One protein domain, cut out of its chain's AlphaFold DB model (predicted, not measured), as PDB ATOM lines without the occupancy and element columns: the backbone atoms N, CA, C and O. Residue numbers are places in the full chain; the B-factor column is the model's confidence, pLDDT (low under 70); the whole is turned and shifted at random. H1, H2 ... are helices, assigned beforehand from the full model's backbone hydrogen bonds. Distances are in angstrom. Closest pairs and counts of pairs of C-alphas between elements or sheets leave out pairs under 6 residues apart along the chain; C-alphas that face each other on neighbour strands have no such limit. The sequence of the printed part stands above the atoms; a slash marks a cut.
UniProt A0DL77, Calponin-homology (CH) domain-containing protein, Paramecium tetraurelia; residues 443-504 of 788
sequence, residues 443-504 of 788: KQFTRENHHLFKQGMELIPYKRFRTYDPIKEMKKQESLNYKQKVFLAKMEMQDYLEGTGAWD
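AT A GLANCE: This is residues 443 to 504 of the 788 residues of the protein "Calponin-homology (CH) domain-containing protein" of Paramecium tetraurelia (UniProt A0DL77). One long straight helix, H2, makes the length of this model, and a short helix, H1, crosses over one side of it with its own middle residues. A long loop, residues 455 to 469, leads from H1 out to the far end where H2 begins, and residues 499 to 504 turn off at the other end towards the side where H1 lies. The printed part has 62 residues, with two named helices in the order H1, H2 and no named strand; the class is all helix. The whole is loose, with a radius of gyration of the C-alphas of 14.2 A, and its outline is a rod of 47 by 17 by 15 A.

HOW THE PARTS SIT: Start with H1, residues 443 to 454, and go on to H2, residues 470 to 498. The two touch, H1 with residues 448 to 452 alone and H2 with residues 484 to 491 alone. Look at Glu 448 and Leu 488: their C-alphas, the closest of the two helices, are 6.5 A apart. The lines of H1 and H2 stand about perpendicular, but only just, at 72 degrees. In H1 and H2 every O i to N i+4 pair is within hydrogen-bond range.

IN THESE COORDINATES: Find C-alpha 443 at (22.417, 23.346, 43.327); from there H1 runs 16.4 A to C-alpha 454. Then go to C-alpha 470 at (55.366, 21.803, 46.278), where H2 begins; it runs 41.2 A to C-alpha 498 at (18.552, 40.159, 44.997).

THE WHOLE: The two C-alphas farthest apart, those of Tyr 468 and Asp 504, are 46.7 A apart. The printed part has no cut. The link from H1 to H2, 15 residues, is long, and residues 466 to 472, of which 470 to 472 belong to H2, stand free. The mean pLDDT of the printed part is 74.8; look for values under 70 at residues 460 to 470, 473 to 474, 502 and 504.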
ATOM      1  N   LYS A 443      22.782  22.091  43.999       77.25
ATOM      2  CA  LYS A 443      22.417  23.346  43.327       77.25
ATOM      3  C   LYS A 443      23.284  24.523  43.778       77.25
ATOM      4  O   LYS A 443      23.610  25.365  42.948       77.25
ATOM      5  N   GLN A 444      23.675  24.560  45.054       79.06
ATOM      6  CA  GLN A 444      24.519  25.620  45.607       79.06
ATOM      7  C   GLN A 444      25.944  25.522  45.052       79.06
ATOM      8  O   GLN A 444      26.407  26.450  44.400       79.06
ATOM      9  N   PHE A 445      26.575  24.350  45.164       80.06
ATOM     10  CA  PHE A 445      27.931  24.113  44.653       80.06
ATOM     11  C   PHE A 445      28.051  24.352  43.134       80.06
ATOM     12  O   PHE A 445      29.019  24.932  42.647       80.06
ATOM     13  N   THR A 446      27.028  23.965  42.366       79.94
ATOM     14  CA  THR A 446      26.992  24.212  40.913       79.94
ATOM     15  C   THR A 446      26.921  25.709  40.595       79.94
ATOM     16  O   THR A 446      27.551  26.176  39.648       79.94
ATOM     17  N   ARG A 447      26.176  26.476  41.399       79.56
ATOM     18  CA  ARG A 447      26.037  27.926  41.242       79.56
ATOM     19  C   ARG A 447      27.305  28.671  41.655       79.56
ATOM     20  O   ARG A 447      27.703  29.587  40.945       79.56
ATOM     21  N   GLU A 448      27.972  28.247  42.725       82.94
ATOM     22  CA  GLU A 448      29.277  28.781  43.137       82.94
ATOM     23  C   GLU A 448      30.321  28.625  42.022       82.94
ATOM     24  O   GLU A 448      30.931  29.609  41.604       82.94
ATOM     25  N   ASN A 449      30.452  27.425  41.444       82.19
ATOM     26  CA  ASN A 449      31.357  27.192  40.311       82.19
ATOM     27  C   ASN A 449      30.973  28.020  39.075       82.19
ATOM     28  O   ASN A 449      31.840  28.475  38.328       82.19
ATOM     29  N   HIS A 450      29.680  28.279  38.873       82.69
ATOM     30  CA  HIS A 450      29.206  29.137  37.791       82.69
ATOM     31  C   HIS A 450      29.536  30.624  38.017       82.69
ATOM     32  O   HIS A 450      29.897  31.323  37.068       82.69
ATOM     33  N   HIS A 451      29.459  31.113  39.259       84.50
ATOM     34  CA  HIS A 451      29.901  32.463  39.628       84.50
ATOM     35  C   HIS A 451      31.415  32.625  39.442       84.50
ATOM     36  O   HIS A 451      31.853  33.621  38.868       84.50
ATOM     37  N   LEU A 452      32.208  31.621  39.838       84.06
ATOM     38  CA  LEU A 452      33.656  31.595  39.592       84.06
ATOM     39  C   LEU A 452      33.986  31.616  38.090       84.06
ATOM     40  O   LEU A 452      34.878  32.354  37.671       84.06
ATOM     41  N   PHE A 453      33.228  30.871  37.278       83.62
ATOM     42  CA  PHE A 453      33.364  30.852  35.820       83.62
ATOM     43  C   PHE A 453      33.046  32.204  35.176       83.62
ATOM     44  O   PHE A 453      33.820  32.687  34.351       83.62
ATOM     45  N   LYS A 454      31.932  32.842  35.564       82.25
ATOM     46  CA  LYS A 454      31.531  34.155  35.029       82.25
ATOM     47  C   LYS A 454      32.571  35.241  35.290       82.25
ATOM     48  O   LYS A 454      32.719  36.127  34.458       82.25
ATOM     49  N   GLN A 455      33.276  35.162  36.417       81.94
ATOM     50  CA  GLN A 455      34.337  36.104  36.770       81.94
ATOM     51  C   GLN A 455      35.726  35.695  36.239       81.94
ATOM     52  O   GLN A 455      36.710  36.378  36.504       81.94
ATOM     53  N   GLY A 456      35.843  34.563  35.533       75.38
ATOM     54  CA  GLY A 456      37.110  34.103  34.959       75.38
ATOM     55  C   GLY A 456      38.174  33.690  35.984       75.38
ATOM     56  O   GLY A 456      39.366  33.732  35.675       75.38
ATOM     57  N   MET A 457      37.786  33.305  37.205       77.56
ATOM     58  CA  MET A 457      38.749  32.856  38.214       77.56
ATOM     59  C   MET A 457      39.244  31.430  37.938       77.56
ATOM     60  O   MET A 457      38.447  30.535  37.672       77.56
ATOM     61  N   GLU A 458      40.563  31.211  38.045       71.00
ATOM     62  CA  GLU A 458      41.178  29.876  37.943       71.00
ATOM     63  C   GLU A 458      40.543  28.937  38.977       71.00
ATOM     64  O   GLU A 458      40.587  29.228  40.175       71.00
ATOM     65  N   LEU A 459      39.963  27.819  38.533       71.00
ATOM     66  CA  LEU A 459      39.417  26.786  39.413       71.00
ATOM     67  C   LEU A 459      40.579  26.007  40.033       71.00
ATOM     68  O   LEU A 459      41.603  25.788  39.392       71.00
ATOM     69  N   ILE A 460      40.468  25.618  41.305       66.12
ATOM     70  CA  ILE A 460      41.541  24.869  41.974       66.12
ATOM     71  C   ILE A 460      41.372  23.384  41.623       66.12
ATOM     72  O   ILE A 460      40.422  22.768  42.112       66.12
ATOM     73  N   PRO A 461      42.262  22.767  40.823       58.38
ATOM     74  CA  PRO A 461      42.216  21.328  40.611       58.38
ATOM     75  C   PRO A 461      42.604  20.621  41.913       58.38
ATOM     76  O   PRO A 461      43.656  20.913  42.490       58.38
ATOM     77  N   TYR A 462      41.795  19.667  42.375       55.41
ATOM     78  CA  TYR A 462      42.040  18.964  43.640       55.41
ATOM     79  C   TYR A 462      43.341  18.150  43.640       55.41
ATOM     80  O   TYR A 462      43.900  17.901  44.711       55.41
ATOM     81  N   LYS A 463      43.868  17.737  42.473       55.66
ATOM     82  CA  LYS A 463      45.095  16.923  42.386       55.66
ATOM     83  C   LYS A 463      45.917  17.178  41.115       55.66
ATOM     84  O   LYS A 463      45.871  16.406  40.164       55.66
ATOM     85  N   ARG A 464      46.792  18.188  41.131       49.72
ATOM     86  CA  ARG A 464      47.935  18.268  40.194       49.72
ATOM     87  C   ARG A 464      49.241  18.554  40.931       49.72
ATOM     88  O   ARG A 464      49.789  19.639  40.824       49.72
ATOM     89  N   PHE A 465      49.780  17.561  41.637       52.69
ATOM     90  CA  PHE A 465      51.169  17.616  42.112       52.69
ATOM     91  C   PHE A 465      52.073  16.881  41.120       52.69
ATOM     92  O   PHE A 465      52.291  15.675  41.224       52.69
ATOM     93  N   ARG A 466      52.568  17.606  40.114       53.50
ATOM     94  CA  ARG A 466      53.651  17.141  39.227       53.50
ATOM     95  C   ARG A 466      54.662  18.256  38.939       53.50
ATOM     96  O   ARG A 466      55.124  18.390  37.810       53.50
ATOM     97  N   THR A 467      55.003  19.073  39.929       55.16
ATOM     98  CA  THR A 467      56.035  20.107  39.775       55.16
ATOM     99  C   THR A 467      57.052  20.067  40.912       55.16
ATOM    100  O   THR A 467      56.859  19.433  41.949       55.16
ATOM    101  N   TYR A 468      58.195  20.700  40.656       56.44
ATOM    102  CA  TYR A 468      59.447  20.535  41.395       56.44
ATOM    103  C   TYR A 468      59.483  21.282  42.751       56.44
ATOM    104  O   TYR A 468      60.419  21.078  43.515       56.44
ATOM    105  N   ASP A 469      58.483  22.125  43.066       67.81
ATOM    106  CA  ASP A 469      58.456  23.022  44.243       67.81
ATOM    107  C   ASP A 469      57.067  23.031  44.947       67.81
ATOM    108  O   ASP A 469      56.315  24.012  44.867       67.81
ATOM    109  N   PRO A 470      56.706  21.970  45.694       67.38
ATOM    110  CA  PRO A 470      55.366  21.803  46.278       67.38
ATOM    111  C   PRO A 470      54.951  22.933  47.239       67.38
ATOM    112  O   PRO A 470      53.784  23.307  47.303       67.38
ATOM    113  N   ILE A 471      55.902  23.555  47.943       72.31
ATOM    114  CA  ILE A 471      55.619  24.610  48.936       72.31
ATOM    115  C   ILE A 471      55.139  25.917  48.279       72.31
ATOM    116  O   ILE A 471      54.305  26.629  48.842       72.31
ATOM    117  N   LYS A 472      55.661  26.268  47.094       71.81
ATOM    118  CA  LYS A 472      55.244  27.491  46.384       71.81
ATOM    119  C   LYS A 472      53.849  27.339  45.791       71.81
ATOM    120  O   LYS A 472      53.063  28.281  45.860       71.81
ATOM    121  N   GLU A 473      53.540  26.164  45.250       69.06
ATOM    122  CA  GLU A 473      52.205  25.863  44.734       69.06
ATOM    123  C   GLU A 473      51.162  25.804  45.842       69.06
ATOM    124  O   GLU A 473      50.108  26.408  45.675       69.06
ATOM    125  N   MET A 474      51.475  25.204  46.997       68.94
ATOM    126  CA  MET A 474      50.571  25.214  48.151       68.94
ATOM    127  C   MET A 474      50.233  26.641  48.599       68.94
ATOM    128  O   MET A 474      49.062  26.968  48.746       68.94
ATOM    129  N   LYS A 475      51.225  27.537  48.711       76.19
ATOM    130  CA  LYS A 475      50.965  28.951  49.047       76.19
ATOM    131  C   LYS A 475      50.146  29.679  47.979       76.19
ATOM    132  O   LYS A 475      49.299  30.511  48.311       76.19
ATOM    133  N   LYS A 476      50.389  29.390  46.694       76.75
ATOM    134  CA  LYS A 476      49.605  29.962  45.589       76.75
ATOM    135  C   LYS A 476      48.154  29.477  45.662       76.75
ATOM    136  O   LYS A 476      47.251  30.308  45.602       76.75
ATOM    137  N   GLN A 477      47.938  28.178  45.864       73.19
ATOM    138  CA  GLN A 477      46.615  27.576  46.033       73.19
ATOM    139  C   GLN A 477      45.893  28.123  47.265       73.19
ATOM    140  O   GLN A 477      44.738  28.501  47.145       73.19
ATOM    141  N   GLU A 478      46.557  28.260  48.415       76.75
ATOM    142  CA  GLU A 478      45.974  28.872  49.620       76.75
ATOM    143  C   GLU A 478      45.520  30.312  49.362       76.75
ATOM    144  O   GLU A 478      44.401  30.689  49.713       76.75
ATOM    145  N   SER A 479      46.357  31.110  48.691       79.38
ATOM    146  CA  SER A 479      46.010  32.492  48.343       79.38
ATOM    147  C   SER A 479      44.839  32.577  47.359       79.38
ATOM    148  O   SER A 479      44.008  33.476  47.468       79.38
ATOM    149  N   LEU A 480      44.755  31.634  46.416       78.50
ATOM    150  CA  LEU A 480      43.682  31.557  45.432       78.50
ATOM    151  C   LEU A 480      42.376  31.075  46.079       78.50
ATOM    152  O   LEU A 480      41.330  31.666  45.846       78.50
ATOM    153  N   ASN A 481      42.453  30.088  46.972       81.06
ATOM    154  CA  ASN A 481      41.321  29.552  47.727       81.06
ATOM    155  C   ASN A 481      40.717  30.624  48.643       81.06
ATOM    156  O   ASN A 481      39.503  30.800  48.694       81.06
ATOM    157  N   TYR A 482      41.563  31.418  49.306       82.94
ATOM    158  CA  TYR A 482      41.100  32.567  50.082       82.94
ATOM    159  C   TYR A 482      40.355  33.587  49.207       82.94
ATOM    160  O   TYR A 482      39.269  34.028  49.573       82.94
ATOM    161  N   LYS A 483      40.896  33.925  48.026       82.94
ATOM    162  CA  LYS A 483      40.239  34.844  47.081       82.94
ATOM    163  C   LYS A 483      38.895  34.309  46.586       82.94
ATOM    164  O   LYS A 483      37.925  35.060  46.592       82.94
ATOM    165  N   GLN A 484      38.832  33.027  46.219       83.31
ATOM    166  CA  GLN A 484      37.591  32.371  45.805       83.31
ATOM    167  C   GLN A 484      36.539  32.424  46.910       83.31
ATOM    168  O   GLN A 484      35.424  32.859  46.656       83.31
ATOM    169  N   LYS A 485      36.898  32.079  48.153       82.94
ATOM    170  CA  LYS A 485      35.971  32.119  49.295       82.94
ATOM    171  C   LYS A 485      35.444  33.520  49.591       82.94
ATOM    172  O   LYS A 485      34.255  33.679  49.832       82.94
ATOM    173  N   VAL A 486      36.311  34.535  49.563       86.75
ATOM    174  CA  VAL A 486      35.897  35.931  49.783       86.75
ATOM    175  C   VAL A 486      34.951  36.401  48.678       86.75
ATOM    176  O   VAL A 486      33.962  37.076  48.962       86.75
ATOM    177  N   PHE A 487      35.230  36.037  47.425       86.38
ATOM    178  CA  PHE A 487      34.363  36.381  46.304       86.38
ATOM    179  C   PHE A 487      33.016  35.659  46.364       86.38
ATOM    180  O   PHE A 487      31.982  36.309  46.238       86.38
ATOM    181  N   LEU A 488      33.020  34.347  46.607       84.88
ATOM    182  CA  LEU A 488      31.800  33.556  46.739       84.88
ATOM    183  C   LEU A 488      30.921  34.088  47.872       84.88
ATOM    184  O   LEU A 488      29.745  34.319  47.639       84.88
ATOM    185  N   ALA A 489      31.491  34.425  49.033       84.75
ATOM    186  CA  ALA A 489      30.735  35.043  50.126       84.75
ATOM    187  C   ALA A 489      30.089  36.385  49.724       84.75
ATOM    188  O   ALA A 489      28.969  36.692  50.130       84.75
ATOM    189  N   LYS A 490      30.776  37.189  48.902       86.38
ATOM    190  CA  LYS A 490      30.224  38.443  48.369       86.38
ATOM    191  C   LYS A 490      29.079  38.182  47.383       86.38
ATOM    192  O   LYS A 490      28.075  38.885  47.437       86.38
ATOM    193  N   MET A 491      29.222  37.190  46.506       83.00
ATOM    194  CA  MET A 491      28.175  36.805  45.554       83.00
ATOM    195  C   MET A 491      26.978  36.150  46.238       83.00
ATOM    196  O   MET A 491      25.855  36.456  45.875       83.00
ATOM    197  N   GLU A 492      27.179  35.337  47.273       81.50
ATOM    198  CA  GLU A 492      26.087  34.788  48.084       81.50
ATOM    199  C   GLU A 492      25.312  35.892  48.810       81.50
ATOM    200  O   GLU A 492      24.084  35.855  48.869       81.50
ATOM    201  N   MET A 493      26.010  36.908  49.330       82.50
ATOM    202  CA  MET A 493      25.370  38.086  49.919       82.50
ATOM    203  C   MET A 493      24.561  38.866  48.877       82.50
ATOM    204  O   MET A 493      23.475  39.355  49.183       82.50
ATOM    205  N   GLN A 494      25.071  38.978  47.652       81.06
ATOM    206  CA  GLN A 494      24.366  39.641  46.561       81.06
ATOM    207  C   GLN A 494      23.149  38.828  46.094       81.06
ATOM    208  O   GLN A 494      22.063  39.386  45.983       81.06
ATOM    209  N   ASP A 495      23.289  37.510  45.948       77.38
ATOM    210  CA  ASP A 495      22.195  36.581  45.648       77.38
ATOM    211  C   ASP A 495      21.091  36.647  46.721       77.38
ATOM    212  O   ASP A 495      19.906  36.597  46.397       77.38
ATOM    213  N   TYR A 496      21.465  36.806  47.995       80.62
ATOM    214  CA  TYR A 496      20.529  37.018  49.101       80.62
ATOM    215  C   TYR A 496      19.787  38.359  48.998       80.62
ATOM    216  O   TYR A 496      18.573  38.401  49.182       80.62
ATOM    217  N   LEU A 497      20.495  39.453  48.694       80.12
ATOM    218  CA  LEU A 497      19.895  40.786  48.545       80.12
ATOM    219  C   LEU A 497      18.965  40.875  47.330       80.12
ATOM    220  O   LEU A 497      17.925  41.526  47.401       80.12
ATOM    221  N   GLU A 498      19.337  40.221  46.232       76.19
ATOM    222  CA  GLU A 498      18.552  40.159  44.997       76.19
ATOM    223  C   GLU A 498      17.439  39.100  45.067       76.19
ATOM    224  O   GLU A 498      16.549  39.088  44.218       76.19
ATOM    225  N   GLY A 499      17.466  38.226  46.081       71.69
ATOM    226  CA  GLY A 499      16.482  37.166  46.277       71.69
ATOM    227  C   GLY A 499      16.493  36.134  45.154       71.69
ATOM    228  O   GLY A 499      15.431  35.702  44.723       71.69
ATOM    229  N   THR A 500      17.672  35.765  44.647       71.44
ATOM    230  CA  THR A 500      17.814  34.817  43.533       71.44
ATOM    231  C   THR A 500      18.493  33.515  43.979       71.44
ATOM    232  O   THR A 500      19.272  33.470  44.932       71.44
ATOM    233  N   GLY A 501      18.233  32.402  43.284       70.00
ATOM    234  CA  GLY A 501      18.955  31.145  43.518       70.00
ATOM    235  C   GLY A 501      18.449  30.312  44.680       70.00
ATOM    236  O   GLY A 501      17.309  29.867  44.669       70.00
ATOM    237  N   ALA A 502      19.307  30.029  45.665       65.69
ATOM    238  CA  ALA A 502      18.869  29.341  46.887       65.69
ATOM    239  C   ALA A 502      17.925  30.220  47.732       65.69
ATOM    240  O   ALA A 502      17.189  29.699  48.568       65.69
ATOM    241  N   TRP A 503      17.936  31.531  47.467       71.25
ATOM    242  CA  TRP A 503      17.100  32.552  48.090       71.25
ATOM    243  C   TRP A 503      15.954  33.026  47.191       71.25
ATOM    244  O   TRP A 503      15.323  34.024  47.530       71.25
ATOM    245  N   ASP A 504      15.667  32.322  46.081       68.44
ATOM    246  CA  ASP A 504      14.447  32.541  45.290       68.44
ATOM    247  C   ASP A 504      13.224  32.316  46.191       68.44
ATOM    248  O   ASP A 504      12.746  31.197  46.398       68.44
TER     249      ASP A 504